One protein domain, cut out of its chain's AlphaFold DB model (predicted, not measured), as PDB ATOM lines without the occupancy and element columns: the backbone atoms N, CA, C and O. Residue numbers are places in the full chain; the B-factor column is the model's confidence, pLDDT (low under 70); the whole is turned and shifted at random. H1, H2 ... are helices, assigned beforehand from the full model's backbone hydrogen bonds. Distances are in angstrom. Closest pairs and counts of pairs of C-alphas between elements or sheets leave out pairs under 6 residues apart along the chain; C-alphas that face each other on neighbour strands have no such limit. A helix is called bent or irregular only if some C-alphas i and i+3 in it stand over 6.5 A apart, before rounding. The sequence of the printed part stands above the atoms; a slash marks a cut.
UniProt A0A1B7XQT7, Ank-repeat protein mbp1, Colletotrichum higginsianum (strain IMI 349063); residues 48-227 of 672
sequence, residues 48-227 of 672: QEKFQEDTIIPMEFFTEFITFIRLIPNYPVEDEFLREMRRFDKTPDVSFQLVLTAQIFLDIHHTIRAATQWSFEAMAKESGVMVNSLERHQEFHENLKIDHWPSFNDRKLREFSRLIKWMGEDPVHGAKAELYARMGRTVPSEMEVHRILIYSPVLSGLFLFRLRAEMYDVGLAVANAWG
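What this domain is: This is residues 48 to 227 of the 672 residues of the protein "Ank-repeat protein mbp1" of Colletotrichum higginsianum (strain IMI 349063) (UniProt A0A1B7XQT7). A long bundle of three rods, H3b, H4 and H7, extends from a head in which H1, H2, H3a and H5 pack crosswise, with short H6 between head and bundle. The longest helix, H3, turns about a right angle: its arm H3a belongs to the head, its arm H3b to the bundle. The printed part has 180 residues with seven named helices, H1 to H7 in order, and no named strand; the class is all helix. It is elongated, spanning 67 by 38 by 32 A, and only just loose, close to compact, with a radius of gyration of the C-alphas of 19.5 A.

How they stand to each other: H1, residues 48 to 71, has a kink of 28 degrees near residue 64. With residues 65 to 69 alone it touches H2, residues 80 to 88, about perpendicular at 75 degrees; the closest C-alphas, of Ile 69 and Arg 86, are 6.0 A apart. H3, residues 96 to 140, was assigned as one helix by its hydrogen bonds but is bent: C-alphas 111 and 114 are 9.4 A apart, and its arms H3a, 96 to 111, and H3b, 114 to 140, stand about perpendicular at 85 degrees. H3b is itself irregular, with C-alphas 114 and 117 6.53 A apart. H3 is the hub, touching five other helices. H2 and H3a form a helical hairpin, closest at the C-alphas of Phe 81 and Thr 101, 5.0 A. H3b and H4, residues 151 to 168, form another, at a shallow tilt of 31 degrees, with C-alphas 131 and 161 5.7 A apart at the closest. H5, residues 171 to 182, touches H1 about perpendicular at 82 degrees, closest at the C-alphas of Phe 68 and Val 172, 6.1 A. H6, residues 195 to 199, touches H3b, with the C-alphas of Gln 117 and Ile 198 closest at 4.8 A. H7, residues 201 to 226, touches H3b the same way at a shallow tilt of 19 degrees, closest at the C-alphas of Ser 119 and Pro 201, 5.3 A. H3b, H4 and H7 form an up and down bundle, each running against the one before it in the chain. Every O i to N i+4 pair is within hydrogen-bond range in H2, H3a, H4, H5, H6 and H7; in H1 it is 17 of 20, in H3b 19 of 23.

Where its parts are: H1 begins at C-alpha 48 (74.571, 100.385, 54.045) and is 35.0 A long. H3a measures 22.2 A, H3b 40.9 A and H4 26.0 A. H7, 37.0 A long, ends at C-alpha 226 (12.995, 85.096, 56.944).

The domain as a whole: The C-alphas farthest apart, of Gln 48 and Asp 147, are 68.8 A apart. The printed part has no cut. The link from H5 to H6, residues 183 to 194, is long. Mean pLDDT of the printed part is 91.0, and no printed residue is under 70.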
ATOM      1  N   GLN A  48      74.321 101.512  54.942       85.19
ATOM      2  CA  GLN A  48      74.571 100.385  54.045       85.19
ATOM      3  C   GLN A  48      73.775  99.131  54.445       85.19
ATOM      4  O   GLN A  48      73.195  98.491  53.574       85.19
ATOM      5  N   GLU A  49      73.691  98.808  55.740       85.69
ATOM      6  CA  GLU A  49      72.827  97.722  56.236       85.69
ATOM      7  C   GLU A  49      71.347  98.030  55.988       85.69
ATOM      8  O   GLU A  49      70.616  97.147  55.543       85.69
ATOM      9  N   LYS A  50      70.910  99.285  56.198       86.12
ATOM     10  CA  LYS A  50      69.542  99.690  55.845       86.12
ATOM     11  C   LYS A  50      69.305  99.556  54.340       86.12
ATOM     12  O   LYS A  50      68.345  98.913  53.954       86.12
ATOM     13  N   PHE A  51      70.189 100.078  53.486       87.00
ATOM     14  CA  PHE A  51      70.031  99.958  52.031       87.00
ATOM     15  C   PHE A  51      69.956  98.495  51.553       87.00
ATOM     16  O   PHE A  51      69.188  98.177  50.645       87.00
ATOM     17  N   GLN A  52      70.703  97.583  52.183       87.94
ATOM     18  CA  GLN A  52      70.601  96.145  51.911       87.94
ATOM     19  C   GLN A  52      69.249  95.566  52.355       87.94
ATOM     20  O   GLN A  52      68.628  94.833  51.589       87.94
ATOM     21  N   GLU A  53      68.755  95.920  53.544       87.25
ATOM     22  CA  GLU A  53      67.431  95.511  54.035       87.25
ATOM     23  C   GLU A  53      66.287  96.055  53.153       87.25
ATOM     24  O   GLU A  53      65.431  95.287  52.709       87.25
ATOM     25  N   ASP A  54      66.338  97.346  52.813       89.50
ATOM     26  CA  ASP A  54      65.426  98.050  51.902       89.50
ATOM     27  C   ASP A  54      65.435  97.460  50.482       89.50
ATOM     28  O   ASP A  54      64.452  97.587  49.758       89.50
ATOM     29  N   THR A  55      66.532  96.812  50.073       88.44
ATOM     30  CA  THR A  55      66.634  96.101  48.788       88.44
ATOM     31  C   THR A  55      66.064  94.684  48.881       88.44
ATOM     32  O   THR A  55      65.372  94.238  47.969       88.44
ATOM     33  N   ILE A  56      66.333  93.958  49.972       88.12
ATOM     34  CA  ILE A  56      65.907  92.559  50.138       88.12
ATOM     35  C   ILE A  56      64.383  92.458  50.274       88.12
ATOM     36  O   ILE A  56      63.768  91.661  49.563       88.12
ATOM     37  N   ILE A  57      63.766  93.279  51.132       86.94
ATOM     38  CA  ILE A  57      62.331  93.179  51.457       86.94
ATOM     39  C   ILE A  57      61.438  93.290  50.198       86.94
ATOM     40  O   ILE A  57      60.603  92.403  49.991       86.94
ATOM     41  N   PRO A  58      61.608  94.285  49.299       85.62
ATOM     42  CA  PRO A  58      60.816  94.364  48.076       85.62
ATOM     43  C   PRO A  58      61.205  93.301  47.047       85.62
ATOM     44  O   PRO A  58      60.326  92.819  46.341       85.62
ATOM     45  N   MET A  59      62.481  92.902  46.954       84.88
ATOM     46  CA  MET A  59      62.935  91.925  45.951       84.88
ATOM     47  C   MET A  59      62.439  90.501  46.223       84.88
ATOM     48  O   MET A  59      62.095  89.792  45.275       84.88
ATOM     49  N   GLU A  60      62.337  90.081  47.487       83.19
ATOM     50  CA  GLU A  60      61.653  88.827  47.832       83.19
ATOM     51  C   GLU A  60      60.176  88.875  47.408       83.19
ATOM     52  O   GLU A  60      59.658  87.942  46.780       83.19
ATOM     53  N   PHE A  61      59.517  90.000  47.696       84.81
ATOM     54  CA  PHE A  61      58.088  90.190  47.469       84.81
ATOM     55  C   PHE A  61      57.708  90.434  45.999       84.81
ATOM     56  O   PHE A  61      56.618  90.061  45.564       84.81
ATOM     57  N   PHE A  62      58.633  90.954  45.191       86.69
ATOM     58  CA  PHE A  62      58.475  91.195  43.755       86.69
ATOM     59  C   PHE A  62      58.013  89.936  43.004       86.69
ATOM     60  O   PHE A  62      57.202  90.008  42.080       86.69
ATOM     61  N   THR A  63      58.472  88.754  43.431       85.50
ATOM     62  CA  THR A  63      58.051  87.482  42.825       85.50
ATOM     63  C   THR A  63      56.589  87.128  43.121       85.50
ATOM     64  O   THR A  63      55.956  86.453  42.308       85.50
ATOM     65  N   GLU A  64      56.033  87.565  44.259       89.19
ATOM     66  CA  GLU A  64      54.594  87.466  44.543       89.19
ATOM     67  C   GLU A  64      53.811  88.418  43.638       89.19
ATOM     68  O   GLU A  64      52.876  87.983  42.969       89.19
ATOM     69  N   PHE A  65      54.245  89.681  43.527       89.06
ATOM     70  CA  PHE A  65      53.597  90.682  42.675       89.06
ATOM     71  C   PHE A  65      53.498  90.255  41.210       89.06
ATOM     72  O   PHE A  65      52.403  90.262  40.656       89.06
ATOM     73  N   ILE A  66      54.596  89.827  40.578       88.56
ATOM     74  CA  ILE A  66      54.564  89.417  39.163       88.56
ATOM     75  C   ILE A  66      53.670  88.182  38.952       88.56
ATOM     76  O   ILE A  66      52.960  88.099  37.948       88.56
ATOM     77  N   THR A  67      53.636  87.253  39.914       90.25
ATOM     78  CA  THR A  67      52.737  86.083  39.867       90.25
ATOM     79  C   THR A  67      51.274  86.514  39.985       90.25
ATOM     80  O   THR A  67      50.453  86.145  39.150       90.25
ATOM     81  N   PHE A  68      50.949  87.335  40.983       90.44
ATOM     82  CA  PHE A  68      49.615  87.893  41.198       90.44
ATOM     83  C   PHE A  68      49.114  88.644  39.960       90.44
ATOM     84  O   PHE A  68      48.042  88.350  39.436       90.44
ATOM     85  N   ILE A  69      49.920  89.583  39.456       91.62
ATOM     86  CA  ILE A  69      49.553  90.494  38.370       91.62
ATOM     87  C   ILE A  69      49.265  89.731  37.077       91.62
ATOM     88  O   ILE A  69      48.267  90.034  36.418       91.62
ATOM     89  N   ARG A  70      50.121  88.759  36.731       92.56
ATOM     90  CA  ARG A  70      50.090  88.068  35.434       92.56
ATOM     91  C   ARG A  70      49.306  86.755  35.433       92.56
ATOM     92  O   ARG A  70      48.801  86.382  34.380       92.56
ATOM     93  N   LEU A  71      49.214  86.049  36.565       93.75
ATOM     94  CA  LEU A  71      48.583  84.720  36.642       93.75
ATOM     95  C   LEU A  71      47.243  84.717  37.392       93.75
ATOM     96  O   LEU A  71      46.395  83.885  37.079       93.75
ATOM     97  N   ILE A  72      47.009  85.645  38.334       93.69
ATOM     98  CA  ILE A  72      45.755  85.733  39.107       93.69
ATOM     99  C   ILE A  72      45.071  87.104  38.899       93.69
ATOM    100  O   ILE A  72      44.931  87.890  39.838       93.69
ATOM    101  N   PRO A  73      44.600  87.423  37.673       86.31
ATOM    102  CA  PRO A  73      44.008  88.730  37.366       86.31
ATOM    103  C   PRO A  73      42.721  89.030  38.156       86.31
ATOM    104  O   PRO A  73      42.410  90.195  38.377       86.31
ATOM    105  N   ASN A  74      42.007  87.995  38.615       87.81
ATOM    106  CA  ASN A  74      40.717  88.099  39.309       87.81
ATOM    107  C   ASN A  74      40.838  87.973  40.845       87.81
ATOM    108  O   ASN A  74      39.929  87.459  41.499       87.81
ATOM    109  N   TYR A  75      41.968  88.378  41.437       92.31
ATOM    110  CA  TYR A  75      42.150  88.339  42.894       92.31
ATOM    111  C   TYR A  75      41.152  89.286  43.606       92.31
ATOM    112  O   TYR A  75      40.915  90.395  43.127       92.31
ATOM    113  N   PRO A  76      40.540  88.898  44.745       93.25
ATOM    114  CA  PRO A  76      39.383  89.604  45.312       93.25
ATOM    115  C   PRO A  76      39.661  90.969  45.954       93.25
ATOM    116  O   PRO A  76      38.693  91.650  46.307       93.25
ATOM    117  N   VAL A  77      40.928  91.345  46.142       94.69
ATOM    118  CA  VAL A  77      41.374  92.643  46.675       94.69
ATOM    119  C   VAL A  77      42.672  93.080  45.997       94.69
ATOM    120  O   VAL A  77      43.493  92.247  45.627       94.69
ATOM    121  N   GLU A  78      42.874  94.384  45.871       93.44
ATOM    122  CA  GLU A  78      44.102  94.990  45.359       93.44
ATOM    123  C   GLU A  78      44.423  96.202  46.243       93.44
ATOM    124  O   GLU A  78      43.523  96.989  46.548       93.44
ATOM    125  N   ASP A  79      45.672  96.323  46.700       93.75
ATOM    126  CA  ASP A  79      46.153  97.517  47.398       93.75
ATOM    127  C   ASP A  79      46.839  98.485  46.419       93.75
ATOM    128  O   ASP A  79      47.061  98.173  45.246       93.75
ATOM    129  N   GLU A  80      47.146  99.696  46.882       94.38
ATOM    130  CA  GLU A  80      47.762 100.720  46.032       94.38
ATOM    131  C   GLU A  80      49.141 100.298  45.499       94.38
ATOM    132  O   GLU A  80      49.488 100.659  44.375       94.38
ATOM    133  N   PHE A  81      49.907  99.492  46.245       94.38
ATOM    134  CA  PHE A  81      51.229  99.053  45.800       94.38
ATOM    135  C   PHE A  81      51.116  98.016  44.679       94.38
ATOM    136  O   PHE A  81      51.751  98.164  43.635       94.38
ATOM    137  N   LEU A  82      50.233  97.024  44.825       93.56
ATOM    138  CA  LEU A  82      49.881  96.096  43.749       93.56
ATOM    139  C   LEU A  82      49.344  96.811  42.508       93.56
ATOM    140  O   LEU A  82      49.681  96.428  41.387       93.56
ATOM    141  N   ARG A  83      48.525  97.851  42.692       94.62
ATOM    142  CA  ARG A  83      47.948  98.614  41.582       94.62
ATOM    143  C   ARG A  83      49.009  99.391  40.804       94.62
ATOM    144  O   ARG A  83      48.979  99.377  39.573       94.62
ATOM    145  N   GLU A  84      49.971 100.007  41.489       94.88
ATOM    146  CA  GLU A  84      51.121 100.643  40.837       94.88
ATOM    147  C   GLU A  84      52.064  99.616  40.202       94.88
ATOM    148  O   GLU A  84      52.475  99.797  39.057       94.88
ATOM    149  N   MET A  85      52.324  98.485  40.861       93.25
ATOM    150  CA  MET A  85      53.082  97.374  40.276       93.25
ATOM    151  C   MET A  85      52.410  96.827  39.004       93.25
ATOM    152  O   MET A  85      53.096  96.524  38.031       93.25
ATOM    153  N   ARG A  86      51.070  96.769  38.947       93.62
ATOM    154  CA  ARG A  86      50.302  96.387  37.744       93.62
ATOM    155  C   ARG A  86      50.397  97.426  36.620       93.62
ATOM    156  O   ARG A  86      50.264  97.063  35.451       93.62
ATOM    157  N   ARG A  87      50.603  98.708  36.942       93.94
ATOM    158  CA  ARG A  87      50.900  99.752  35.945       93.94
ATOM    159  C   ARG A  87      52.326  99.589  35.421       93.94
ATOM    160  O   ARG A  87      52.497  99.514  34.208       93.94
ATOM    161  N   PHE A  88      53.298  99.425  36.318       93.69
ATOM    162  CA  PHE A  88      54.708  99.194  35.989       93.69
ATOM    163  C   PHE A  88      54.922  97.955  35.101       93.69
ATOM    164  O   PHE A  88      55.671  98.007  34.131       93.69
ATOM    165  N   ASP A  89      54.196  96.861  35.365       92.81
ATOM    166  CA  ASP A  89      54.251  95.627  34.565       92.81
ATOM    167  C   ASP A  89      53.792  95.814  33.103       92.81
ATOM    168  O   ASP A  89      54.234  95.092  32.211       92.81
ATOM    169  N   LYS A  90      52.909  96.794  32.855       92.19
ATOM    170  CA  LYS A  90      52.393  97.148  31.519       92.19
ATOM    171  C   LYS A  90      53.211  98.242  30.832       92.19
ATOM    172  O   LYS A  90      53.325  98.241  29.610       92.19
ATOM    173  N   THR A  91      53.746  99.170  31.619       93.69
ATOM    174  CA  THR A  91      54.509 100.334  31.171       93.69
ATOM    175  C   THR A  91      55.600 100.590  32.214       93.69
ATOM    176  O   THR A  91      55.263 101.079  33.292       93.69
ATOM    177  N   PRO A  92      56.881 100.270  31.939       90.50
ATOM    178  CA  PRO A  92      57.951 100.248  32.944       90.50
ATOM    179  C   PRO A  92      58.487 101.653  33.279       90.50
ATOM    180  O   PRO A  92      59.678 101.931  33.164       90.50
ATOM    181  N   ASP A  93      57.585 102.546  33.683       92.75
ATOM    182  CA  ASP A  93      57.860 103.894  34.176       92.75
ATOM    183  C   ASP A  93      57.699 103.934  35.704       92.75
ATOM    184  O   ASP A  93      56.715 103.437  36.260       92.75
ATOM    185  N   VAL A  94      58.679 104.509  36.402       94.25
ATOM    186  CA  VAL A  94      58.736 104.501  37.870       94.25
ATOM    187  C   VAL A  94      57.952 105.696  38.406       94.25
ATOM    188  O   VAL A  94      58.498 106.760  38.698       94.25
ATOM    189  N   SER A  95      56.634 105.516  38.515       94.94
ATOM    190  CA  SER A  95      55.724 106.563  38.987       94.94
ATOM    191  C   SER A  95      56.068 107.013  40.420       94.94
ATOM    192  O   SER A  95      56.481 106.223  41.271       94.94
ATOM    193  N   PHE A  96      55.825 108.290  40.740       95.69
ATOM    194  CA  PHE A  96      55.938 108.777  42.124       95.69
ATOM    195  C   PHE A  96      54.991 108.027  43.083       95.69
ATOM    196  O   PHE A  96      55.309 107.850  44.258       95.69
ATOM    197  N   GLN A  97      53.841 107.553  42.586       95.81
ATOM    198  CA  GLN A  97      52.911 106.733  43.366       95.81
ATOM    199  C   GLN A  97      53.520 105.355  43.677       95.81
ATOM    200  O   GLN A  97      53.425 104.903  44.817       95.81
ATOM    201  N   LEU A  98      54.229 104.733  42.728       94.62
ATOM    202  CA  LEU A  98      54.947 103.474  42.940       94.62
ATOM    203  C   LEU A  98      56.019 103.631  44.026       94.62
ATOM    204  O   LEU A  98      56.030 102.859  44.980       94.62
ATOM    205  N   VAL A  99      56.854 104.671  43.943       95.19
ATOM    206  CA  VAL A  99      57.885 104.960  44.962       95.19
ATOM    207  C   VAL A  99      57.262 105.198  46.343       95.19
ATOM    208  O   VAL A  99      57.730 104.641  47.334       95.19
ATOM    209  N   LEU A 100      56.175 105.973  46.422       95.50
ATOM    210  CA  LEU A 100      55.476 106.242  47.682       95.50
ATOM    211  C   LEU A 100      54.852 104.973  48.287       95.50
ATOM    212  O   LEU A 100      54.965 104.746  49.490       95.50
ATOM    213  N   THR A 101      54.206 104.135  47.474       95.00
ATOM    214  CA  THR A 101      53.598 102.877  47.946       95.00
ATOM    215  C   THR A 101      54.644 101.842  48.367       95.00
ATOM    216  O   THR A 101      54.464 101.199  49.400       95.00
ATOM    217  N   ALA A 102      55.774 101.760  47.658       93.56
ATOM    218  CA  ALA A 102      56.921 100.948  48.055       93.56
ATOM    219  C   ALA A 102      57.538 101.424  49.382       93.56
ATOM    220  O   ALA A 102      57.841 100.597  50.241       93.56
ATOM    221  N   GLN A 103      57.661 102.741  49.600       94.44
ATOM    222  CA  GLN A 103      58.135 103.278  50.880       94.44
ATOM    223  C   GLN A 103      57.165 102.959  52.024       94.44
ATOM    224  O   GLN A 103      57.606 102.534  53.084       94.44
ATOM    225  N   ILE A 104      55.849 103.081  51.814       92.88
ATOM    226  CA  ILE A 104      54.844 102.710  52.827       92.88
ATOM    227  C   ILE A 104      54.926 101.210  53.162       92.88
ATOM    228  O   ILE A 104      54.817 100.833  54.328       92.88
ATOM    229  N   PHE A 105      55.155 100.349  52.167       92.50
ATOM    230  CA  PHE A 105      55.369  98.915  52.372       92.50
ATOM    231  C   PHE A 105      56.647  98.623  53.180       92.50
ATOM    232  O   PHE A 105      56.607  97.838  54.132       92.50
ATOM    233  N   LEU A 106      57.757  99.303  52.871       92.81
ATOM    234  CA  LEU A 106      58.986  99.245  53.667       92.81
ATOM    235  C   LEU A 106      58.757  99.734  55.102       92.81
ATOM    236  O   LEU A 106      59.117  99.033  56.042       92.81
ATOM    237  N   ASP A 107      58.104 100.879  55.300       92.62
ATOM    238  CA  ASP A 107      57.819 101.448  56.622       92.62
ATOM    239  C   ASP A 107      56.953 100.506  57.476       92.62
ATOM    240  O   ASP A 107      57.209 100.342  58.674       92.62
ATOM    241  N   ILE A 108      55.981  99.820  56.863       90.69
ATOM    242  CA  ILE A 108      55.199  98.746  57.495       90.69
ATOM    243  C   ILE A 108      56.118  97.605  57.947       90.69
ATOM    244  O   ILE A 108      56.059  97.209  59.114       90.69
ATOM    245  N   HIS A 109      57.005  97.106  57.082       89.44
ATOM    246  CA  HIS A 109      57.953  96.051  57.451       89.44
ATOM    247  C   HIS A 109      58.960  96.499  58.522       89.44
ATOM    248  O   HIS A 109      59.223  95.739  59.454       89.44
ATOM    249  N   HIS A 110      59.487  97.725  58.461       89.19
ATOM    250  CA  HIS A 110      60.416  98.245  59.465       89.19
ATOM    251  C   HIS A 110      59.753  98.453  60.835       89.19
ATOM    252  O   HIS A 110      60.423  98.258  61.852       89.19
ATOM    253  N   THR A 111      58.465  98.822  60.861       88.62
ATOM    254  CA  THR A 111      57.691  99.106  62.085       88.62
ATOM    255  C   THR A 111      57.109  97.842  62.718       88.62
ATOM    256  O   THR A 111      57.215  97.653  63.928       88.62
ATOM    257  N   ILE A 112      56.477  96.977  61.917       85.25
ATOM    258  CA  ILE A 112      55.729  95.802  62.394       85.25
ATOM    259  C   ILE A 112      56.627  94.552  62.445       85.25
ATOM    260  O   ILE A 112      56.429  93.685  63.300       85.25
ATOM    261  N   ARG A 113      57.666  94.472  61.601       85.56
ATOM    262  CA  ARG A 113      58.672  93.392  61.596       85.56
ATOM    263  C   ARG A 113      58.005  92.007  61.577       85.56
ATOM    264  O   ARG A 113      57.129  91.770  60.755       85.56
ATOM    265  N   ALA A 114      58.384  91.091  62.469       79.19
ATOM    266  CA  ALA A 114      57.834  89.733  62.513       79.19
ATOM    267  C   ALA A 114      56.321  89.661  62.834       79.19
ATOM    268  O   ALA A 114      55.705  88.618  62.633       79.19
ATOM    269  N   ALA A 115      55.694  90.748  63.302       80.69
ATOM    270  CA  ALA A 115      54.262  90.772  63.599       80.69
ATOM    271  C   ALA A 115      53.362  90.934  62.353       80.69
ATOM    272  O   ALA A 115      52.137  90.925  62.494       80.69
ATOM    273  N   THR A 116      53.906  91.040  61.127       82.75
ATOM    274  CA  THR A 116      53.068  91.046  59.908       82.75
ATOM    275  C   THR A 116      52.255  89.753  59.794       82.75
ATOM    276  O   THR A 116      51.059  89.803  59.499       82.75
ATOM    277  N   GLN A 117      52.855  88.616  60.172       90.31
ATOM    278  CA  GLN A 117      52.217  87.298  60.231       90.31
ATOM    279  C   GLN A 117      50.933  87.287  61.078       90.31
ATOM    280  O   GLN A 117      49.957  86.649  60.683       90.31
ATOM    281  N   TRP A 118      50.864  88.040  62.185       90.56
ATOM    282  CA  TRP A 118      49.656  88.110  63.024       90.56
ATOM    283  C   TRP A 118      48.443  88.676  62.271       90.56
ATOM    284  O   TRP A 118      47.303  88.326  62.579       90.56
ATOM    285  N   SER A 119      48.673  89.520  61.257       91.00
ATOM    286  CA  SER A 119      47.606  90.076  60.413       91.00
ATOM    287  C   SER A 119      46.993  88.996  59.516       91.00
ATOM    288  O   SER A 119      45.770  88.918  59.385       91.00
ATOM    289  N   PHE A 120      47.837  88.119  58.961       94.25
ATOM    290  CA  PHE A 120      47.394  86.931  58.234       94.25
ATOM    291  C   PHE A 120      46.700  85.927  59.164       94.25
ATOM    292  O   PHE A 120      45.603  85.472  58.850       94.25
ATOM    293  N   GLU A 121      47.276  85.617  60.328       94.88
ATOM    294  CA  GLU A 121      46.698  84.663  61.287       94.88
ATOM    295  C   GLU A 121      45.312  85.102  61.785       94.88
ATOM    296  O   GLU A 121      44.394  84.281  61.875       94.88
ATOM    297  N   ALA A 122      45.129  86.399  62.054       91.94
ATOM    298  CA  ALA A 122      43.829  86.968  62.394       91.94
ATOM    299  C   ALA A 122      42.823  86.818  61.238       91.94
ATOM    300  O   ALA A 122      41.709  86.341  61.456       91.94
ATOM    301  N   MET A 123      43.216  87.154  60.005       95.06
ATOM    302  CA  MET A 123      42.370  86.998  58.816       95.06
ATOM    303  C   MET A 123      41.995  85.527  58.560       95.06
ATOM    304  O   MET A 123      40.818  85.224  58.350       95.06
ATOM    305  N   ALA A 124      42.952  84.598  58.631       96.31
ATOM    306  CA  ALA A 124      42.738  83.165  58.408       96.31
ATOM    307  C   ALA A 124      41.811  82.550  59.474       96.31
ATOM    308  O   ALA A 124      40.912  81.766  59.164       96.31
ATOM    309  N   LYS A 125      41.967  82.962  60.739       95.50
ATOM    310  CA  LYS A 125      41.074  82.572  61.838       95.50
ATOM    311  C   LYS A 125      39.643  83.074  61.615       95.50
ATOM    312  O   LYS A 125      38.699  82.290  61.702       95.50
ATOM    313  N   GLU A 126      39.472  84.366  61.338       93.38
ATOM    314  CA  GLU A 126      38.155  85.002  61.199       93.38
ATOM    315  C   GLU A 126      37.409  84.505  59.950       93.38
ATOM    316  O   GLU A 126      36.229  84.161  60.026       93.38
ATOM    317  N   SER A 127      38.102  84.371  58.815       95.44
ATOM    318  CA  SER A 127      37.546  83.772  57.593       95.44
ATOM    319  C   SER A 127      37.179  82.293  57.793       95.44
ATOM    320  O   SER A 127      36.118  81.854  57.341       95.44
ATOM    321  N   GLY A 128      37.974  81.553  58.575       95.75
ATOM    322  CA  GLY A 128      37.638  80.221  59.076       95.75
ATOM    323  C   GLY A 128      36.326  80.187  59.874       95.75
ATOM    324  O   GLY A 128      35.501  79.296  59.665       95.75
ATOM    325  N   VAL A 129      36.069  81.166  60.748       94.19
ATOM    326  CA  VAL A 129      34.786  81.283  61.472       94.19
ATOM    327  C   VAL A 129      33.629  81.603  60.514       94.19
ATOM    328  O   VAL A 129      32.547  81.024  60.646       94.19
ATOM    329  N   MET A 130      33.849  82.470  59.521       95.06
ATOM    330  CA  MET A 130      32.830  82.837  58.529       95.06
ATOM    331  C   MET A 130      32.413  81.647  57.659       95.06
ATOM    332  O   MET A 130      31.216  81.372  57.571       95.06
ATOM    333  N   VAL A 131      33.358  80.888  57.084       96.06
ATOM    334  CA  VAL A 131      33.020  79.724  56.239       96.06
ATOM    335  C   VAL A 131      32.272  78.645  57.027       96.06
ATOM    336  O   VAL A 131      31.215  78.211  56.579       96.06
ATOM    337  N   ASN A 132      32.701  78.336  58.258       95.38
ATOM    338  CA  ASN A 132      31.971  77.426  59.150       95.38
ATOM    339  C   ASN A 132      30.538  77.917  59.453       95.38
ATOM    340  O   ASN A 132      29.618  77.112  59.608       95.38
ATOM    341  N   SER A 133      30.318  79.232  59.560       94.44
ATOM    342  CA  SER A 133      28.982  79.793  59.804       94.44
ATOM    343  C   SER A 133      28.097  79.796  58.550       94.44
ATOM    344  O   SER A 133      26.883  79.632  58.680       94.44
ATOM    345  N   LEU A 134      28.686  79.929  57.355       95.44
ATOM    346  CA  LEU A 134      28.002  79.791  56.063       95.44
ATOM    347  C   LEU A 134      27.604  78.336  55.786       95.44
ATOM    348  O   LEU A 134      26.464  78.084  55.410       95.44
ATOM    349  N   GLU A 135      28.499  77.378  56.024       94.75
ATOM    350  CA  GLU A 135      28.225  75.946  55.839       94.75
ATOM    351  C   GLU A 135      27.096  75.484  56.763       94.75
ATOM    352  O   GLU A 135      26.069  75.012  56.283       94.75
ATOM    353  N   ARG A 136      27.182  75.798  58.064       94.44
ATOM    354  CA  ARG A 136      26.092  75.560  59.030       94.44
ATOM    355  C   ARG A 136      24.794  76.307  58.704       94.44
ATOM    356  O   ARG A 136      23.774  76.064  59.342       94.44
ATOM    357  N   HIS A 137      24.807  77.295  57.805       93.50
ATOM    358  CA  HIS A 137      23.588  77.946  57.314       93.50
ATOM    359  C   HIS A 137      23.016  77.176  56.122       93.50
ATOM    360  O   HIS A 137      21.819  76.919  56.090       93.50
ATOM    361  N   GLN A 138      23.872  76.745  55.195       92.31
ATOM    362  CA  GLN A 138      23.493  75.929  54.041       92.31
ATOM    363  C   GLN A 138      22.934  74.561  54.473       92.31
ATOM    364  O   GLN A 138      21.899  74.163  53.957       92.31
ATOM    365  N   GLU A 139      23.540  73.909  55.472       93.06
ATOM    366  CA  GLU A 139      23.020  72.684  56.109       93.06
ATOM    367  C   GLU A 139      21.630  72.912  56.732       93.06
ATOM    368  O   GLU A 139      20.694  72.153  56.494       93.06
ATOM    369  N   PHE A 140      21.462  73.999  57.494       90.75
ATOM    370  CA  PHE A 140      20.188  74.340  58.143       90.75
ATOM    371  C   PHE A 140      19.072  74.669  57.132       90.75
ATOM    372  O   PHE A 140      17.904  74.387  57.389       90.75
ATOM    373  N   HIS A 141      19.434  75.225  55.970       89.00
ATOM    374  CA  HIS A 141      18.519  75.555  54.874       89.00
ATOM    375  C   HIS A 141      18.482  74.525  53.743       89.00
ATOM    376  O   HIS A 141      17.960  74.828  52.670       89.00
ATOM    377  N   GLU A 142      18.989  73.307  53.945       87.50
ATOM    378  CA  GLU A 142      18.882  72.245  52.940       87.50
ATOM    379  C   GLU A 142      17.405  71.909  52.673       87.50
ATOM    380  O   GLU A 142      16.935  72.014  51.541       87.50
ATOM    381  N   ASN A 143      16.654  71.638  53.746       83.38
ATOM    382  CA  ASN A 143      15.245  71.226  53.707       83.38
ATOM    383  C   ASN A 143      14.252  72.368  54.016       83.38
ATOM    384  O   ASN A 143      13.052  72.132  54.115       83.38
ATOM    385  N   LEU A 144      14.738  73.603  54.188       83.50
ATOM    386  CA  LEU A 144      13.942  74.754  54.623       83.50
ATOM    387  C   LEU A 144      14.011  75.882  53.581       83.50
ATOM    388  O   LEU A 144      15.034  76.562  53.464       83.50
ATOM    389  N   LYS A 145      12.915  76.088  52.833       80.56
ATOM    390  CA  LYS A 145      12.800  77.032  51.702       80.56
ATOM    391  C   LYS A 145      11.493  77.832  51.779       80.56
ATOM    392  O   LYS A 145      10.438  77.223  51.857       80.56
ATOM    393  N   ILE A 146      11.559  79.164  51.721       79.31
ATOM    394  CA  ILE A 146      10.387  80.060  51.601       79.31
ATOM    395  C   ILE A 146      10.263  80.580  50.164       79.31
ATOM    396  O   ILE A 146      11.277  80.871  49.526       79.31
ATOM    397  N   ASP A 147       9.038  80.787  49.679       75.50
ATOM    398  CA  ASP A 147       8.768  81.258  48.305       75.50
ATOM    399  C   ASP A 147       9.380  82.639  48.001       75.50
ATOM    400  O   ASP A 147       9.668  82.980  46.855       75.50
ATOM    401  N   HIS A 148       9.604  83.451  49.038       75.62
ATOM    402  CA  HIS A 148      10.206  84.783  48.939       75.62
ATOM    403  C   HIS A 148      11.744  84.782  49.056       75.62
ATOM    404  O   HIS A 148      12.347  85.850  49.166       75.62
ATOM    405  N   TRP A 149      12.397  83.613  49.012       84.38
ATOM    406  CA  TRP A 149      13.858  83.474  49.008       84.38
ATOM    407  C   TRP A 149      14.367  83.013  47.630       84.38
ATOM    408  O   TRP A 149      14.322  81.822  47.317       84.38
ATOM    409  N   PRO A 150      14.877  83.927  46.778       81.06
ATOM    410  CA  PRO A 150      15.355  83.562  45.450       81.06
ATOM    411  C   PRO A 150      16.542  82.597  45.504       81.06
ATOM    412  O   PRO A 150      17.503  82.810  46.245       81.06
ATOM    413  N   SER A 151      16.557  81.606  44.610       83.94
ATOM    414  CA  SER A 151      17.674  80.656  44.443       83.94
ATOM    415  C   SER A 151      19.018  81.321  44.088       83.94
ATOM    416  O   SER A 151      20.082  80.713  44.232       83.94
ATOM    417  N   PHE A 152      18.988  82.591  43.670       84.50
ATOM    418  CA  PHE A 152      20.151  83.465  43.519       84.50
ATOM    419  C   PHE A 152      20.848  83.789  44.853       84.50
ATOM    420  O   PHE A 152      22.074  83.840  44.895       84.50
ATOM    421  N   ASN A 153      20.117  83.923  45.963       87.44
ATOM    422  CA  ASN A 153      20.723  84.163  47.277       87.44
ATOM    423  C   ASN A 153      21.428  82.896  47.794       87.44
ATOM    424  O   ASN A 153      22.563  82.958  48.262       87.44
ATOM    425  N   ASP A 154      20.801  81.732  47.597       88.06
ATOM    426  CA  ASP A 154      21.417  80.409  47.780       88.06
ATOM    427  C   ASP A 154      22.693  80.246  46.926       88.06
ATOM    428  O   ASP A 154      23.651  79.588  47.338       88.06
ATOM    429  N   ARG A 155      22.727  80.846  45.727       89.69
ATOM    430  CA  ARG A 155      23.914  80.875  44.863       89.69
ATOM    431  C   ARG A 155      25.012  81.771  45.448       89.69
ATOM    432  O   ARG A 155      26.113  81.263  45.649       89.69
ATOM    433  N   LYS A 156      24.693  83.018  45.823       90.75
ATOM    434  CA  LYS A 156      25.627  83.947  46.490       90.75
ATOM    435  C   LYS A 156      26.253  83.342  47.749       90.75
ATOM    436  O   LYS A 156      27.466  83.412  47.909       90.75
ATOM    437  N   LEU A 157      25.459  82.686  48.601       92.19
ATOM    438  CA  LEU A 157      25.946  81.957  49.781       92.19
ATOM    439  C   LEU A 157      27.044  80.940  49.418       92.19
ATOM    440  O   LEU A 157      28.100  80.920  50.048       92.19
ATOM    441  N   ARG A 158      26.816  80.120  48.383       92.81
ATOM    442  CA  ARG A 158      27.779  79.102  47.924       92.81
ATOM    443  C   ARG A 158      29.001  79.709  47.233       92.81
ATOM    444  O   ARG A 158      30.103  79.196  47.404       92.81
ATOM    445  N   GLU A 159      28.830  80.775  46.461       93.81
ATOM    446  CA  GLU A 159      29.926  81.497  45.800       93.81
ATOM    447  C   GLU A 159      30.834  82.191  46.822       93.81
ATOM    448  O   GLU A 159      32.054  82.071  46.734       93.81
ATOM    449  N   PHE A 160      30.260  82.785  47.868       95.19
ATOM    450  CA  PHE A 160      31.014  83.366  48.976       95.19
ATOM    451  C   PHE A 160      31.767  82.299  49.795       95.19
ATOM    452  O   PHE A 160      32.957  82.459  50.074       95.19
ATOM    453  N   SER A 161      31.144  81.145  50.083       96.12
ATOM    454  CA  SER A 161      31.852  79.996  50.677       96.12
ATOM    455  C   SER A 161      33.004  79.482  49.802       96.12
ATOM    456  O   SER A 161      34.040  79.095  50.338       96.12
ATOM    457  N   ARG A 162      32.849  79.474  48.469       95.94
ATOM    458  CA  ARG A 162      33.924  79.096  47.532       95.94
ATOM    459  C   ARG A 162      35.063  80.111  47.538       95.94
ATOM    460  O   ARG A 162      36.211  79.686  47.558       95.94
ATOM    461  N   LEU A 163      34.766  81.412  47.573       95.75
ATOM    462  CA  LEU A 163      35.779  82.469  47.608       95.75
ATOM    463  C   LEU A 163      36.696  82.341  48.833       95.75
ATOM    464  O   LEU A 163      37.916  82.395  48.693       95.75
ATOM    465  N   ILE A 164      36.119  82.117  50.021       96.50
ATOM    466  CA  ILE A 164      36.899  81.915  51.252       96.50
ATOM    467  C   ILE A 164      37.785  80.663  51.140       96.50
ATOM    468  O   ILE A 164      38.954  80.703  51.516       96.50
ATOM    469  N   LYS A 165      37.253  79.562  50.593       96.62
ATOM    470  CA  LYS A 165      38.000  78.304  50.421       96.62
ATOM    471  C   LYS A 165      39.152  78.431  49.431       96.62
ATOM    472  O   LYS A 165      40.263  78.067  49.777       96.62
ATOM    473  N   TRP A 166      38.899  79.001  48.256       96.00
ATOM    474  CA  TRP A 166      39.905  79.216  47.214       96.00
ATOM    475  C   TRP A 166      41.059  80.103  47.703       96.00
ATOM    476  O   TRP A 166      42.220  79.809  47.444       96.00
ATOM    477  N   MET A 167      40.767  81.132  48.506       95.56
ATOM    478  CA  MET A 167      41.798  81.947  49.166       95.56
ATOM    479  C   MET A 167      42.571  81.175  50.254       95.56
ATOM    480  O   MET A 167      43.764  81.413  50.445       95.56
ATOM    481  N   GLY A 168      41.922  80.225  50.933       94.62
ATOM    482  CA  GLY A 168      42.556  79.285  51.867       94.62
ATOM    483  C   GLY A 168      43.391  78.178  51.205       94.62
ATOM    484  O   GLY A 168      44.215  77.564  51.873       94.62
ATOM    485  N   GLU A 169      43.241  77.961  49.899       95.06
ATOM    486  CA  GLU A 169      44.077  77.053  49.095       95.06
ATOM    487  C   GLU A 169      45.348  77.740  48.540       95.06
ATOM    488  O   GLU A 169      46.183  77.076  47.936       95.06
ATOM    489  N   ASP A 170      45.494  79.053  48.778       95.31
ATOM    490  CA  ASP A 170      46.477  79.981  48.196       95.31
ATOM    491  C   ASP A 170      46.610  79.906  46.658       95.31
ATOM    492  O   ASP A 170      47.451  79.173  46.123       95.31
ATOM    493  N   PRO A 171      45.866  80.742  45.911       95.00
ATOM    494  CA  PRO A 171      45.955  80.751  44.459       95.00
ATOM    495  C   PRO A 171      47.296  81.286  43.934       95.00
ATOM    496  O   PRO A 171      47.668  80.955  42.810       95.00
ATOM    497  N   VAL A 172      48.044  82.082  44.710       93.38
ATOM    498  CA  VAL A 172      49.339  82.632  44.273       93.38
ATOM    499  C   VAL A 172      50.421  81.563  44.391       93.38
ATOM    500  O   VAL A 172      51.113  81.296  43.407       93.38
ATOM    501  N   HIS A 173      50.508  80.866  45.530       93.69
ATOM    502  CA  HIS A 173      51.379  79.691  45.658       93.69
ATOM    503  C   HIS A 173      50.968  78.580  44.677       93.69
ATOM    504  O   HIS A 173      51.836  77.985  44.042       93.69
ATOM    505  N   GLY A 174      49.667  78.341  44.469       93.81
ATOM    506  CA  GLY A 174      49.168  77.388  43.470       93.81
ATOM    507  C   GLY A 174      49.639  77.703  42.042       93.81
ATOM    508  O   GLY A 174      50.172  76.825  41.360       93.81
ATOM    509  N   ALA A 175      49.532  78.963  41.610       93.44
ATOM    510  CA  ALA A 175      50.010  79.402  40.298       93.44
ATOM    511  C   ALA A 175      51.541  79.311  40.157       93.44
ATOM    512  O   ALA A 175      52.042  78.905  39.104       93.44
ATOM    513  N   LYS A 176      52.302  79.617  41.221       91.69
ATOM    514  CA  LYS A 176      53.755  79.374  41.248       91.69
ATOM    515  C   LYS A 176      54.081  77.886  41.143       91.69
ATOM    516  O   LYS A 176      54.949  77.516  40.356       91.69
ATOM    517  N   ALA A 177      53.379  77.030  41.883       92.25
ATOM    518  CA  ALA A 177      53.596  75.589  41.859       92.25
ATOM    519  C   ALA A 177      53.369  74.998  40.461       92.25
ATOM    520  O   ALA A 177      54.185  74.203  39.989       92.25
ATOM    521  N   GLU A 178      52.327  75.450  39.755       92.25
ATOM    522  CA  GLU A 178      52.095  75.054  38.366       92.25
ATOM    523  C   GLU A 178      53.206  75.552  37.425       92.25
ATOM    524  O   GLU A 178      53.705  74.787  36.598       92.25
ATOM    525  N   LEU A 179      53.658  76.803  37.573       91.12
ATOM    526  CA  LEU A 179      54.749  77.359  36.766       91.12
ATOM    527  C   LEU A 179      56.064  76.581  36.954       91.12
ATOM    528  O   LEU A 179      56.747  76.281  35.973       91.12
ATOM    529  N   TYR A 180      56.407  76.200  38.188       91.25
ATOM    530  CA  TYR A 180      57.580  75.363  38.469       91.25
ATOM    531  C   TYR A 180      57.433  73.956  37.876       91.25
ATOM    532  O   TYR A 180      58.365  73.479  37.221       91.25
ATOM    533  N   ALA A 181      56.256  73.331  38.000       92.56
ATOM    534  CA  ALA A 181      55.976  72.030  37.395       92.56
ATOM    535  C   ALA A 181      56.099  72.062  35.858       92.56
ATOM    536  O   ALA A 181      56.737  71.182  35.277       92.56
ATOM    537  N   ARG A 182      55.587  73.114  35.198       93.19
ATOM    538  CA  ARG A 182      55.750  73.354  33.749       93.19
ATOM    539  C   ARG A 182      57.220  73.519  33.331       93.19
ATOM    540  O   ARG A 182      57.572  73.166  32.211       93.19
ATOM    541  N   MET A 183      58.089  74.007  34.222       93.38
ATOM    542  CA  MET A 183      59.546  74.081  34.013       93.38
ATOM    543  C   MET A 183      60.297  72.779  34.365       93.38
ATOM    544  O   MET A 183      61.529  72.765  34.329       93.38
ATOM    545  N   GLY A 184      59.599  71.702  34.743       93.50
ATOM    546  CA  GLY A 184      60.218  70.450  35.194       93.50
ATOM    547  C   GLY A 184      60.944  70.572  36.540       93.50
ATOM    548  O   GLY A 184      61.881  69.818  36.801       93.50
ATOM    549  N   ARG A 185      60.556  71.538  37.384       92.12
ATOM    550  CA  ARG A 185      61.180  71.828  38.683       92.12
ATOM    551  C   ARG A 185      60.209  71.568  39.830       92.12
ATOM    552  O   ARG A 185      59.009  71.796  39.713       92.12
ATOM    553  N   THR A 186      60.741  71.147  40.972       88.44
ATOM    554  CA  THR A 186      60.005  71.160  42.241       88.44
ATOM    555  C   THR A 186      59.882  72.586  42.770       88.44
ATOM    556  O   THR A 186      60.772  73.410  42.553       88.44
ATOM    557  N   VAL A 187      58.807  72.865  43.508       85.38
ATOM    558  CA  VAL A 187      58.680  74.100  44.293       85.38
ATOM    559  C   VAL A 187      59.813  74.156  45.335       85.38
ATOM    560  O   VAL A 187      60.086  73.123  45.953       85.38
ATOM    561  N   PRO A 188      60.503  75.298  45.526       86.56
ATOM    562  CA  PRO A 188      61.533  75.442  46.555       86.56
ATOM    563  C   PRO A 188      60.940  75.327  47.963       86.56
ATOM    564  O   PRO A 188      59.831  75.805  48.209       86.56
ATOM    565  N   SER A 189      61.689  74.752  48.905       83.00
ATOM    566  CA  SER A 189      61.298  74.641  50.322       83.00
ATOM    567  C   SER A 189      61.083  76.000  51.002       83.00
ATOM    568  O   SER A 189      60.393  76.089  52.012       83.00
ATOM    569  N   GLU A 190      61.654  77.054  50.425       81.56
ATOM    570  CA  GLU A 190      61.649  78.437  50.898       81.56
ATOM    571  C   GLU A 190      60.425  79.222  50.377       81.56
ATOM    572  O   GLU A 190      60.239  80.394  50.711       81.56
ATOM    573  N   MET A 191      59.589  78.602  49.534       82.56
ATOM    574  CA  MET A 191      58.352  79.200  49.036       82.56
ATOM    575  C   MET A 191      57.212  78.976  50.033       82.56
ATOM    576  O   MET A 191      56.427  78.037  49.919       82.56
ATOM    577  N   GLU A 192      57.133  79.863  51.021       88.50
ATOM    578  CA  GLU A 192      56.053  79.906  52.009       88.50
ATOM    579  C   GLU A 192      54.651  79.963  51.358       88.50
ATOM    580  O   GLU A 192      54.455  80.548  50.289       88.50
ATOM    581  N   VAL A 193      53.663  79.340  52.007       93.25
ATOM    582  CA  VAL A 193      52.249  79.373  51.593       93.25
ATOM    583  C   VAL A 193      51.565  80.574  52.249       93.25
ATOM    584  O   VAL A 193      51.791  80.855  53.422       93.25
ATOM    585  N   HIS A 194      50.719  81.276  51.499       94.00
ATOM    586  CA  HIS A 194      50.110  82.568  51.826       94.00
ATOM    587  C   HIS A 194      51.101  83.739  51.953       94.00
ATOM    588  O   HIS A 194      50.729  84.783  52.496       94.00
ATOM    589  N   ARG A 195      52.330  83.628  51.416       92.44
ATOM    590  CA  ARG A 195      53.388  84.654  51.556       92.44
ATOM    591  C   ARG A 195      52.909  86.070  51.207       92.44
ATOM    592  O   ARG A 195      53.212  87.011  51.937       92.44
ATOM    593  N   ILE A 196      52.086  86.220  50.162       92.00
ATOM    594  CA  ILE A 196      51.512  87.518  49.760       92.00
ATOM    595  C   ILE A 196      50.650  88.184  50.853       92.00
ATOM    596  O   ILE A 196      50.667  89.404  51.006       92.00
ATOM    597  N   LEU A 197      49.943  87.389  51.659       93.69
ATOM    598  CA  LEU A 197      49.089  87.854  52.756       93.69
ATOM    599  C   LEU A 197      49.862  87.989  54.082       93.69
ATOM    600  O   LEU A 197      49.524  88.847  54.896       93.69
ATOM    601  N   ILE A 198      50.904  87.174  54.287       92.25
ATOM    602  CA  ILE A 198      51.795  87.206  55.463       92.25
ATOM    603  C   ILE A 198      52.694  88.454  55.456       92.25
ATOM    604  O   ILE A 198      52.931  89.050  56.508       92.25
ATOM    605  N   TYR A 199      53.181  88.865  54.281       90.56
ATOM    606  CA  TYR A 199      54.062  90.030  54.128       90.56
ATOM    607  C   TYR A 199      53.274  91.336  53.931       90.56
ATOM    608  O   TYR A 199      53.742  92.377  54.378       90.56
ATOM    609  N   SER A 200      52.058  91.311  53.361       92.44
ATOM    610  CA  SER A 200      51.171  92.489  53.322       92.44
ATOM    611  C   SER A 200      50.019  92.394  54.341       92.44
ATOM    612  O   SER A 200      48.934  91.888  54.024       92.44
ATOM    613  N   PRO A 201      50.186  92.975  55.551       93.19
ATOM    614  CA  PRO A 201      49.083  93.289  56.458       93.19
ATOM    615  C   PRO A 201      47.940  94.058  55.794       93.19
ATOM    616  O   PRO A 201      46.784  93.881  56.178       93.19
ATOM    617  N   VAL A 202      48.245  94.887  54.787       93.31
ATOM    618  CA  VAL A 202      47.247  95.667  54.044       93.31
ATOM    619  C   VAL A 202      46.333  94.736  53.248       93.31
ATOM    620  O   VAL A 202      45.117  94.860  53.363       93.31
ATOM    621  N   LEU A 203      46.872  93.745  52.529       94.38
ATOM    622  CA  LEU A 203      46.055  92.770  51.793       94.38
ATOM    623  C   LEU A 203      45.283  91.833  52.720       94.38
ATOM    624  O   LEU A 203      44.097  91.601  52.485       94.38
ATOM    625  N   SER A 204      45.901  91.363  53.808       95.12
ATOM    626  CA  SER A 204      45.192  90.595  54.844       95.12
ATOM    627  C   SER A 204      44.027  91.392  55.454       95.12
ATOM    628  O   SER A 204      42.924  90.861  55.605       95.12
ATOM    629  N   GLY A 205      44.235  92.680  55.749       92.69
ATOM    630  CA  GLY A 205      43.210  93.580  56.281       92.69
ATOM    631  C   GLY A 205      42.096  93.899  55.280       92.69
ATOM    632  O   GLY A 205      40.920  93.790  55.626       92.69
ATOM    633  N   LEU A 206      42.441  94.231  54.032       94.12
ATOM    634  CA  LEU A 206      41.480  94.486  52.951       94.12
ATOM    635  C   LEU A 206      40.629  93.249  52.654       94.12
ATOM    636  O   LEU A 206      39.413  93.365  52.494       94.12
ATOM    637  N   PHE A 207      41.238  92.060  52.611       95.69
ATOM    638  CA  PHE A 207      40.496  90.825  52.383       95.69
ATOM    639  C   PHE A 207      39.563  90.511  53.557       95.69
ATOM    640  O   PHE A 207      38.378  90.267  53.333       95.69
ATOM    641  N   LEU A 208      40.030  90.626  54.809       94.12
ATOM    642  CA  LEU A 208      39.170  90.470  55.989       94.12
ATOM    643  C   LEU A 208      38.007  91.478  56.002       94.12
ATOM    644  O   LEU A 208      36.878  91.104  56.320       94.12
ATOM    645  N   PHE A 209      38.254  92.736  55.626       92.19
ATOM    646  CA  PHE A 209      37.217  93.762  55.501       92.19
ATOM    647  C   PHE A 209      36.177  93.381  54.438       92.19
ATOM    648  O   PHE A 209      34.979  93.416  54.723       92.19
ATOM    649  N   ARG A 210      36.613  92.932  53.250       94.06
ATOM    650  CA  ARG A 210      35.703  92.437  52.205       94.06
ATOM    651  C   ARG A 210      34.853  91.269  52.707       94.06
ATOM    652  O   ARG A 210      33.641  91.280  52.508       94.06
ATOM    653  N   LEU A 211      35.458  90.286  53.377       94.50
ATOM    654  CA  LEU A 211      34.717  89.151  53.931       94.50
ATOM    655  C   LEU A 211      33.682  89.597  54.979       94.50
ATOM    656  O   LEU A 211      32.564  89.090  54.976       94.50
ATOM    657  N   ARG A 212      34.009  90.571  55.839       93.19
ATOM    658  CA  ARG A 212      33.056  91.138  56.812       93.19
ATOM    659  C   ARG A 212      31.873  91.832  56.128       93.19
ATOM    660  O   ARG A 212      30.740  91.596  56.539       93.19
ATOM    661  N   ALA A 213      32.112  92.609  55.073       92.38
ATOM    662  CA  ALA A 213      31.052  93.281  54.315       92.38
ATOM    663  C   ALA A 213      30.106  92.286  53.615       92.38
ATOM    664  O   ALA A 213      28.892  92.347  53.802       92.38
ATOM    665  N   GLU A 214      30.650  91.313  52.880       93.12
ATOM    666  CA  GLU A 214      29.856  90.296  52.166       93.12
ATOM    667  C   GLU A 214      29.061  89.409  53.155       93.12
ATOM    668  O   GLU A 214      27.897  89.076  52.918       93.12
ATOM    669  N   MET A 215      29.652  89.078  54.313       93.44
ATOM    670  CA  MET A 215      28.988  88.339  55.395       93.44
ATOM    671  C   MET A 215      27.857  89.147  56.056       93.44
ATOM    672  O   MET A 215      26.817  88.573  56.391       93.44
ATOM    673  N   TYR A 216      28.037  90.461  56.225       92.25
ATOM    674  CA  TYR A 216      27.001  91.370  56.722       92.25
ATOM    675  C   TYR A 216      25.832  91.467  55.737       92.25
ATOM    676  O   TYR A 216      24.696  91.220  56.136       92.25
ATOM    677  N   ASP A 217      26.092  91.738  54.454       91.12
ATOM    678  CA  ASP A 217      25.048  91.904  53.434       91.12
ATOM    679  C   ASP A 217      24.216  90.627  53.247       91.12
ATOM    680  O   ASP A 217      22.981  90.668  53.264       91.12
ATOM    681  N   VAL A 218      24.872  89.468  53.120       91.06
ATOM    682  CA  VAL A 218      24.181  88.176  52.983       91.06
ATOM    683  C   VAL A 218      23.464  87.794  54.284       91.06
ATOM    684  O   VAL A 218      22.339  87.291  54.247       91.06
ATOM    685  N   GLY A 219      24.064  88.079  55.441       90.94
ATOM    686  CA  GLY A 219      23.449  87.860  56.749       90.94
ATOM    687  C   GLY A 219      22.192  88.704  56.978       90.94
ATOM    688  O   GLY A 219      21.165  88.186  57.422       90.94
ATOM    689  N   LEU A 220      22.244  89.987  56.626       88.94
ATOM    690  CA  LEU A 220      21.128  90.924  56.715       88.94
ATOM    691  C   LEU A 220      20.021  90.576  55.706       88.94
ATOM    692  O   LEU A 220      18.838  90.670  56.039       88.94
ATOM    693  N   ALA A 221      20.373  90.102  54.506       88.81
ATOM    694  CA  ALA A 221      19.406  89.582  53.538       88.81
ATOM    695  C   ALA A 221      18.628  88.372  54.090       88.81
ATOM    696  O   ALA A 221      17.403  88.334  53.972       88.81
ATOM    697  N   VAL A 222      19.307  87.425  54.754       89.06
ATOM    698  CA  VAL A 222      18.653  86.310  55.471       89.06
ATOM    699  C   VAL A 222      17.754  86.834  56.595       89.06
ATOM    700  O   VAL A 222      16.583  86.465  56.669       89.06
ATOM    701  N   ALA A 223      18.264  87.722  57.451       87.12
ATOM    702  CA  ALA A 223      17.505  88.270  58.577       87.12
ATOM    703  C   ALA A 223      16.192  88.949  58.139       87.12
ATOM    704  O   ALA A 223      15.152  88.742  58.766       87.12
ATOM    705  N   ASN A 224      16.240  89.712  57.043       85.94
ATOM    706  CA  ASN A 224      15.092  90.432  56.498       85.94
ATOM    707  C   ASN A 224      14.100  89.520  55.761       85.94
ATOM    708  O   ASN A 224      12.897  89.694  55.928       85.94
ATOM    709  N   ALA A 225      14.576  88.555  54.965       86.81
ATOM    710  CA  ALA A 225      13.699  87.679  54.180       86.81
ATOM    711  C   ALA A 225      12.931  86.668  55.045       86.81
ATOM    712  O   ALA A 225      11.772  86.372  54.766       86.81
ATOM    713  N   TRP A 226      13.563  86.153  56.103       88.38
ATOM    714  CA  TRP A 226      12.995  85.096  56.944       88.38
ATOM    715  C   TRP A 226      12.262  85.605  58.189       88.38
ATOM    716  O   TRP A 226      11.630  84.815  58.884       88.38
ATOM    717  N   GLY A 227      12.392  86.889  58.542       87.25
ATOM    718  CA  GLY A 227      11.689  87.542  59.659       87.25
ATOM    719  C   GLY A 227      11.987  87.024  61.078       87.25
ATOM    720  O   GLY A 227      11.627  87.689  62.048       87.25
TER     721      GLY A 227